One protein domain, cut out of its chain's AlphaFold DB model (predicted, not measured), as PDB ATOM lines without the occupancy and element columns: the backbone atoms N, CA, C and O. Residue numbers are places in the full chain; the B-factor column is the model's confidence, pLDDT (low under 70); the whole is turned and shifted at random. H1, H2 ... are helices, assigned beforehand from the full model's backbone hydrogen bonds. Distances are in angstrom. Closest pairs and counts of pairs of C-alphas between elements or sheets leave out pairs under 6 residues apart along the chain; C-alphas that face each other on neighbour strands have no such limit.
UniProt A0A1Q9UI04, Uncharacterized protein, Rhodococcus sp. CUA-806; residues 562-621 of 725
ATOM      1  N   THR A 562    -195.860  45.244  -1.245       92.06
ATOM      2  CA  THR A 562    -197.300  45.359  -1.034       92.06
ATOM      3  C   THR A 562    -197.631  46.759  -0.506       92.06
ATOM      4  O   THR A 562    -196.782  47.410   0.118       92.06
ATOM      5  N   PRO A 563    -198.875  47.232  -0.681       90.44
ATOM      6  CA  PRO A 563    -199.309  48.484  -0.076       90.44
ATOM      7  C   PRO A 563    -199.000  48.542   1.433       90.44
ATOM      8  O   PRO A 563    -198.480  49.531   1.934       90.44
ATOM      9  N   GLU A 564    -199.231  47.464   2.186       89.62
ATOM     10  CA  GLU A 564    -198.958  47.397   3.633       89.62
ATOM     11  C   GLU A 564    -197.471  47.566   3.978       89.62
ATOM     12  O   GLU A 564    -197.125  48.228   4.965       89.62
ATOM     13  N   GLN A 565    -196.582  46.991   3.168       92.31
ATOM     14  CA  GLN A 565    -195.137  47.151   3.311       92.31
ATOM     15  C   GLN A 565    -194.730  48.612   3.095       92.31
ATOM     16  O   GLN A 565    -194.065  49.211   3.946       92.31
ATOM     17  N   HIS A 566    -195.223  49.232   2.021       91.81
ATOM     18  CA  HIS A 566    -194.949  50.640   1.740       91.81
ATOM     19  C   HIS A 566    -195.527  51.563   2.822       91.81
ATOM     20  O   HIS A 566    -194.847  52.468   3.311       91.81
ATOM     21  N   ARG A 567    -196.745  51.277   3.304       89.81
ATOM     22  CA  ARG A 567    -197.376  51.969   4.439       89.81
ATOM     23  C   ARG A 567    -196.502  51.931   5.687       89.81
ATOM     24  O   ARG A 567    -196.437  52.936   6.398       89.81
ATOM     25  N   THR A 568    -195.874  50.791   5.969       90.56
ATOM     26  CA  THR A 568    -195.006  50.599   7.139       90.56
ATOM     27  C   THR A 568    -193.793  51.521   7.070       90.56
ATOM     28  O   THR A 568    -193.522  52.234   8.041       90.56
ATOM     29  N   LEU A 569    -193.146  51.616   5.901       93.56
ATOM     30  CA  LEU A 569    -192.064  52.573   5.672       93.56
ATOM     31  C   LEU A 569    -192.543  54.015   5.878       93.56
ATOM     32  O   LEU A 569    -191.970  54.758   6.675       93.56
ATOM     33  N   LEU A 570    -193.629  54.412   5.209       93.62
ATOM     34  CA  LEU A 570    -194.154  55.775   5.313       93.62
ATOM     35  C   LEU A 570    -194.541  56.127   6.753       93.62
ATOM     36  O   LEU A 570    -194.330  57.255   7.188       93.62
ATOM     37  N   ASN A 571    -195.066  55.174   7.526       90.94
ATOM     38  CA  ASN A 571    -195.352  55.389   8.942       90.94
ATOM     39  C   ASN A 571    -194.095  55.699   9.752       90.94
ATOM     40  O   ASN A 571    -194.120  56.633  10.552       90.94
ATOM     41  N   LYS A 572    -193.006  54.958   9.521       90.75
ATOM     42  CA  LYS A 572    -191.729  55.157  10.218       90.75
ATOM     43  C   LYS A 572    -191.211  56.589  10.063       90.75
ATOM     44  O   LYS A 572    -190.753  57.171  11.040       90.75
ATOM     45  N   TYR A 573    -191.336  57.167   8.867       91.69
ATOM     46  CA  TYR A 573    -190.772  58.485   8.553       91.69
ATOM     47  C   TYR A 573    -191.752  59.655   8.675       91.69
ATOM     48  O   TYR A 573    -191.334  60.773   8.964       91.69
ATOM     49  N   LEU A 574    -193.048  59.431   8.439       93.19
ATOM     50  CA  LEU A 574    -194.009  60.516   8.215       93.19
ATOM     51  C   LEU A 574    -195.182  60.538   9.203       93.19
ATOM     52  O   LEU A 574    -195.910  61.535   9.216       93.19
ATOM     53  N   ALA A 575    -195.405  59.494  10.015       88.25
ATOM     54  CA  ALA A 575    -196.578  59.430  10.901       88.25
ATOM     55  C   ALA A 575    -196.453  60.272  12.180       88.25
ATOM     56  O   ALA A 575    -197.477  60.648  12.754       88.25
ATOM     57  N   GLY A 576    -195.230  60.573  12.630       86.56
ATOM     58  CA  GLY A 576    -195.000  61.376  13.831       86.56
ATOM     59  C   GLY A 576    -195.648  62.759  13.721       86.56
ATOM     60  O   GLY A 576    -195.486  63.453  12.718       86.56
ATOM     61  N   THR A 577    -196.376  63.187  14.756       81.06
ATOM     62  CA  THR A 577    -197.021  64.512  14.781       81.06
ATOM     63  C   THR A 577    -196.010  65.645  14.663       81.06
ATOM     64  O   THR A 577    -196.268  66.611  13.946       81.06
ATOM     65  N   ASP A 578    -194.858  65.480  15.313       82.75
ATOM     66  CA  ASP A 578    -193.737  66.425  15.330       82.75
ATOM     67  C   ASP A 578    -192.662  66.117  14.279       82.75
ATOM     68  O   ASP A 578    -191.620  66.761  14.275       82.75
ATOM     69  N   ALA A 579    -192.883  65.141  13.392       80.12
ATOM     70  CA  ALA A 579    -191.934  64.859  12.320       80.12
ATOM     71  C   ALA A 579    -191.893  66.036  11.334       80.12
ATOM     72  O   ALA A 579    -192.937  66.453  10.833       80.12
ATOM     73  N   ASP A 580    -190.720  66.561  11.003       81.88
ATOM     74  CA  ASP A 580    -190.620  67.558   9.936       81.88
ATOM     75  C   ASP A 580    -191.058  66.962   8.590       81.88
ATOM     76  O   ASP A 580    -191.003  65.749   8.379       81.88
ATOM     77  N   VAL A 581    -191.554  67.807   7.678       86.50
ATOM     78  CA  VAL A 581    -191.872  67.367   6.311       86.50
ATOM     79  C   VAL A 581    -190.557  67.264   5.547       86.50
ATOM     80  O   VAL A 581    -189.903  68.297   5.381       86.50
ATOM     81  N   PRO A 582    -190.152  66.066   5.088       89.25
ATOM     82  CA  PRO A 582    -188.916  65.933   4.331       89.25
ATOM     83  C   PRO A 582    -188.967  66.718   3.017       89.25
ATOM     84  O   PRO A 582    -190.047  66.999   2.493       89.25
ATOM     85  N   ASN A 583    -187.795  67.046   2.472       89.69
ATOM     86  CA  ASN A 583    -187.697  67.669   1.156       89.69
ATOM     87  C   ASN A 583    -188.221  66.727   0.046       89.69
ATOM     88  O   ASN A 583    -188.363  65.516   0.240       89.69
ATOM     89  N   ASP A 584    -188.495  67.279  -1.138       89.44
ATOM     90  CA  ASP A 584    -189.087  66.513  -2.243       89.44
ATOM     91  C   ASP A 584    -188.212  65.333  -2.701       89.44
ATOM     92  O   ASP A 584    -188.741  64.330  -3.177       89.44
ATOM     93  N   VAL A 585    -186.885  65.422  -2.556       91.38
ATOM     94  CA  VAL A 585    -185.963  64.333  -2.918       91.38
ATOM     95  C   VAL A 585    -186.128  63.159  -1.956       91.38
ATOM     96  O   VAL A 585    -186.339  62.034  -2.403       91.38
ATOM     97  N   VAL A 586    -186.160  63.414  -0.646       93.25
ATOM     98  CA  VAL A 586    -186.438  62.387   0.365       93.25
ATOM     99  C   VAL A 586    -187.826  61.788   0.155       93.25
ATOM    100  O   VAL A 586    -187.978  60.573   0.222       93.25
ATOM    101  N   LEU A 587    -188.847  62.600  -0.138       93.62
ATOM    102  CA  LEU A 587    -190.198  62.090  -0.402       93.62
ATOM    103  C   LEU A 587    -190.260  61.193  -1.647       93.62
ATOM    104  O   LEU A 587    -191.013  60.214  -1.648       93.62
ATOM    105  N   LYS A 588    -189.455  61.480  -2.679       92.88
ATOM    106  CA  LYS A 588    -189.284  60.598  -3.845       92.88
ATOM    107  C   LYS A 588    -188.577  59.299  -3.472       92.88
ATOM    108  O   LYS A 588    -189.073  58.241  -3.850       92.88
ATOM    109  N   ILE A 589    -187.498  59.363  -2.688       94.31
ATOM    110  CA  ILE A 589    -186.771  58.174  -2.211       94.31
ATOM    111  C   ILE A 589    -187.627  57.321  -1.270       94.31
ATOM    112  O   ILE A 589    -187.463  56.115  -1.261       94.31
ATOM    113  N   LEU A 590    -188.568  57.902  -0.518       94.00
ATOM    114  CA  LEU A 590    -189.565  57.162   0.274       94.00
ATOM    115  C   LEU A 590    -190.760  56.676  -0.566       94.00
ATOM    116  O   LEU A 590    -191.613  55.933  -0.082       94.00
ATOM    117  N   GLY A 591    -190.851  57.103  -1.828       92.00
ATOM    118  CA  GLY A 591    -191.893  56.694  -2.761       92.00
ATOM    119  C   GLY A 591    -193.282  57.245  -2.449       92.00
ATOM    120  O   GLY A 591    -194.254  56.615  -2.850       92.00
ATOM    121  N   LEU A 592    -193.410  58.392  -1.769       93.12
ATOM    122  CA  LEU A 592    -194.711  58.919  -1.324       93.12
ATOM    123  C   LEU A 592    -195.744  59.009  -2.462       93.12
ATOM    124  O   LEU A 592    -196.894  58.631  -2.269       93.12
ATOM    125  N   ALA A 593    -195.327  59.485  -3.638       87.50
ATOM    126  CA  ALA A 593    -196.204  59.661  -4.798       87.50
ATOM    127  C   ALA A 593    -196.639  58.339  -5.463       87.50
ATOM    128  O   ALA A 593    -197.590  58.334  -6.233       87.50
ATOM    129  N   ASN A 594    -195.943  57.232  -5.185       85.06
ATOM    130  CA  ASN A 594    -196.240  55.916  -5.761       85.06
ATOM    131  C   ASN A 594    -197.016  55.010  -4.793       85.06
ATOM    132  O   ASN A 594    -197.383  53.896  -5.159       85.06
ATOM    133  N   ALA A 595    -197.222  55.457  -3.553       89.62
ATOM    134  CA  ALA A 595    -197.955  54.703  -2.550       89.62
ATOM    135  C   ALA A 595    -199.462  54.707  -2.837       89.62
ATOM    136  O   ALA A 595    -199.986  55.613  -3.485       89.62
ATOM    137  N   ASP A 596    -200.179  53.719  -2.297       91.94
ATOM    138  CA  ASP A 596    -201.637  53.685  -2.388       91.94
ATOM    139  C   ASP A 596    -202.253  54.958  -1.779       91.94
ATOM    140  O   ASP A 596    -202.041  55.297  -0.609       91.94
ATOM    141  N   GLU A 597    -203.048  55.671  -2.576       93.19
ATOM    142  CA  GLU A 597    -203.620  56.957  -2.176       93.19
ATOM    143  C   GLU A 597    -204.499  56.849  -0.921       93.19
ATOM    144  O   GLU A 597    -204.531  57.773  -0.104       93.19
ATOM    145  N   THR A 598    -205.209  55.729  -0.739       92.88
ATOM    146  CA  THR A 598    -206.085  55.515   0.423       92.88
ATOM    147  C   THR A 598    -205.257  55.399   1.697       92.88
ATOM    148  O   THR A 598    -205.586  56.010   2.716       92.88
ATOM    149  N   GLN A 599    -204.146  54.676   1.624       91.00
ATOM    150  CA  GLN A 599    -203.185  54.519   2.706       91.00
ATOM    151  C   GLN A 599    -202.461  55.819   3.065       91.00
ATOM    152  O   GLN A 599    -202.303  56.131   4.252       91.00
ATOM    153  N   VAL A 600    -202.053  56.603   2.063       93.56
ATOM    154  CA  VAL A 600    -201.491  57.942   2.288       93.56
ATOM    155  C   VAL A 600    -202.538  58.849   2.930       93.56
ATOM    156  O   VAL A 600    -202.237  59.569   3.884       93.56
ATOM    157  N   ALA A 601    -203.796  58.774   2.490       94.06
ATOM    158  CA  ALA A 601    -204.871  59.535   3.104       94.06
ATOM    159  C   ALA A 601    -205.105  59.147   4.573       94.06
ATOM    160  O   ALA A 601    -205.277  60.032   5.411       94.06
ATOM    161  N   ASP A 602    -205.052  57.857   4.912       93.44
ATOM    162  CA  ASP A 602    -205.141  57.388   6.299       93.44
ATOM    163  C   ASP A 602    -203.999  57.928   7.168       93.44
ATOM    164  O   ASP A 602    -204.237  58.337   8.310       93.44
ATOM    165  N   LEU A 603    -202.770  57.987   6.635       93.38
ATOM    166  CA  LEU A 603    -201.637  58.621   7.316       93.38
ATOM    167  C   LEU A 603    -201.927  60.091   7.617       93.38
ATOM    168  O   LEU A 603    -201.790  60.525   8.762       93.38
ATOM    169  N   LEU A 604    -202.338  60.848   6.598       94.56
ATOM    170  CA  LEU A 604    -202.586  62.285   6.706       94.56
ATOM    171  C   LEU A 604    -203.726  62.583   7.688       94.56
ATOM    172  O   LEU A 604    -203.600  63.482   8.519       94.56
ATOM    173  N   ILE A 605    -204.817  61.812   7.637       94.75
ATOM    174  CA  ILE A 605    -205.970  61.963   8.538       94.75
ATOM    175  C   ILE A 605    -205.586  61.621   9.979       94.75
ATOM    176  O   ILE A 605    -205.942  62.365  10.896       94.75
ATOM    177  N   SER A 606    -204.848  60.529  10.191       92.94
ATOM    178  CA  SER A 606    -204.374  60.131  11.522       92.94
ATOM    179  C   SER A 606    -203.466  61.207  12.124       92.94
ATOM    180  O   SER A 606    -203.711  61.693  13.231       92.94
ATOM    181  N   ARG A 607    -202.487  61.679  11.344       93.00
ATOM    182  CA  ARG A 607    -201.557  62.732  11.759       93.00
ATOM    183  C   ARG A 607    -202.260  64.063  12.024       93.00
ATOM    184  O   ARG A 607    -201.937  64.737  12.998       93.00
ATOM    185  N   PHE A 608    -203.251  64.429  11.207       92.81
ATOM    186  CA  PHE A 608    -204.080  65.612  11.441       92.81
ATOM    187  C   PHE A 608    -204.883  65.507  12.739       92.81
ATOM    188  O   PHE A 608    -204.925  66.457  13.516       92.81
ATOM    189  N   SER A 609    -205.496  64.348  12.987       91.44
ATOM    190  CA  SER A 609    -206.321  64.110  14.177       91.44
ATOM    191  C   SER A 609    -205.503  64.191  15.468       91.44
ATOM    192  O   SER A 609    -206.013  64.636  16.493       91.44
ATOM    193  N   ALA A 610    -204.225  63.808  15.411       90.38
ATOM    194  CA  ALA A 610    -203.290  63.915  16.525       90.38
ATOM    195  C   ALA A 610    -202.628  65.309  16.657       90.38
ATOM    196  O   ALA A 610    -201.963  65.581  17.657       90.38
ATOM    197  N   ALA A 611    -202.811  66.217  15.689       90.06
ATOM    198  CA  ALA A 611    -202.167  67.531  15.686       90.06
ATOM    199  C   ALA A 611    -202.803  68.516  16.691       90.06
ATOM    200  O   ALA A 611    -203.955  68.951  16.573       90.06
ATOM    201  N   SER A 612    -201.996  68.965  17.648       88.69
ATOM    202  CA  SER A 612    -202.379  69.883  18.728       88.69
ATOM    203  C   SER A 612    -202.255  71.368  18.355       88.69
ATOM    204  O   SER A 612    -203.007  72.198  18.870       88.69
ATOM    205  N   ASN A 613    -201.359  71.721  17.425       88.62
ATOM    206  CA  ASN A 613    -201.049  73.109  17.064       88.62
ATOM    207  C   ASN A 613    -201.038  73.354  15.540       88.62
ATOM    208  O   ASN A 613    -201.145  72.433  14.732       88.62
ATOM    209  N   ASN A 614    -200.937  74.623  15.136       88.88
ATOM    210  CA  ASN A 614    -201.013  75.021  13.726       88.88
ATOM    211  C   ASN A 614    -199.766  74.654  12.903       88.88
ATOM    212  O   ASN A 614    -199.909  74.432  11.705       88.88
ATOM    213  N   ASN A 615    -198.585  74.526  13.517       89.75
ATOM    214  CA  ASN A 615    -197.370  74.110  12.805       89.75
ATOM    215  C   ASN A 615    -197.479  72.641  12.377       89.75
ATOM    216  O   ASN A 615    -197.273  72.320  11.210       89.75
ATOM    217  N   GLN A 616    -197.925  71.769  13.289       91.12
ATOM    218  CA  GLN A 616    -198.201  70.358  12.997       91.12
ATOM    219  C   GLN A 616    -199.270  70.207  11.900       91.12
ATOM    220  O   GLN A 616    -199.129  69.395  10.988       91.12
ATOM    221  N   ARG A 617    -200.331  71.028  11.933       90.88
ATOM    222  CA  ARG A 617    -201.376  71.026  10.890       90.88
ATOM    223  C   ARG A 617    -200.854  71.512   9.539       90.88
ATOM    224  O   ARG A 617    -201.207  70.932   8.518       90.88
ATOM    225  N   GLN A 618    -200.010  72.544   9.521       91.06
ATOM    226  CA  GLN A 618    -199.359  73.015   8.297       91.06
ATOM    227  C   GLN A 618    -198.449  71.934   7.701       91.06
ATOM    228  O   GLN A 618    -198.485  71.738   6.492       91.06
ATOM    229  N   ALA A 619    -197.707  71.188   8.526       90.56
ATOM    230  CA  ALA A 619    -196.890  70.066   8.066       90.56
ATOM    231  C   ALA A 619    -197.728  68.986   7.355       90.56
ATOM    232  O   ALA A 619    -197.356  68.533   6.274       90.56
ATOM    233  N   VAL A 620    -198.905  68.636   7.890       93.31
ATOM    234  CA  VAL A 620    -199.833  67.702   7.219       93.31
ATOM    235  C   VAL A 620    -200.285  68.234   5.856       93.31
ATOM    236  O   VAL A 620    -200.334  67.481   4.888       93.31
ATOM    237  N   LEU A 621    -200.607  69.526   5.763       91.62
ATOM    238  CA  LEU A 621    -201.039  70.144   4.506       91.62
ATOM    239  C   LEU A 621    -199.922  70.178   3.459       91.62
ATOM    240  O   LEU A 621    -200.182  69.916   2.287       91.62
TER     241      LEU A 621
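This is residues 562 to 621 of the 725 residues of an uncharacterized protein of Rhodococcus sp. CUA-806 (UniProt A0A1Q9UI04). The longest helix, H3, runs along one side of a small helical domain; H1 packs on one part of it, and H4 folds back along another part to make a helical hairpin with it. The short helix H2 is set off on the side away from H3, apart from the other three helices and joined to H1 and H3 by loops. The printed part has 60 residues with four named helices, in the order H1, H2, H3, H4, and no named strand; its class is all helix. It is compact, with a radius of gyration of the C-alphas of 11.0 A, and only just elongated, spanning 33 by 22 by 16 A.

H1, residues 563 to 574, touches H3, residues 597 to 610. Their closest C-alphas, those of Arg 567 and Gln 599, are 6.6 A apart. The two run the same way at a steep tilt of 35.1 degrees, only just beyond shallow, and H3 touches H1 with residues 599 to 603 alone. H2, residues 584 to 589, touches no helix. H4, residues 614 to 621, touches H3, and H3 touches H4 with residues 604 to 608 alone. The closest C-alphas of H3 and H4 are those of Phe 608 and Arg 617, 6.1 A apart. H3 and H4 run opposite ways at a shallow tilt of 5 degrees and form a helical hairpin. H1 and H4 are apart. In H1, H2, H3 and H4 every O i to N i+4 pair is within hydrogen-bond range.

H1 begins at C-alpha 563, at (-199.309, 48.484, -0.076), and measures 15.5 A from first to last C-alpha, from Pro 563 to Leu 574. H2 runs from Asp 584 to Ile 589 and has six residues. H3 runs from Glu 597, with its C-alpha at (-203.620, 56.957, -2.176), to Ala 610, and is 20.0 A long from first to last C-alpha. H4 runs from Asn 614 to Leu 621, whose C-alpha is at (-201.039, 70.144, 4.506), over 10.4 A from first to last C-alpha.

The two C-alphas farthest apart are those of Thr 562 and Asn 613, at 33.3 A. The first and last printed C-alphas, those of Thr 562 and Leu 621, are 25.7 A apart. The printed part has no cut. The links from H1 to H2, with 9 residues, and from H2 to H3, with 7, are short, and the link from H3 to H4, with 3, is tight. The mean pLDDT of the printed part of this model is 90.7, and no printed residue is under 70.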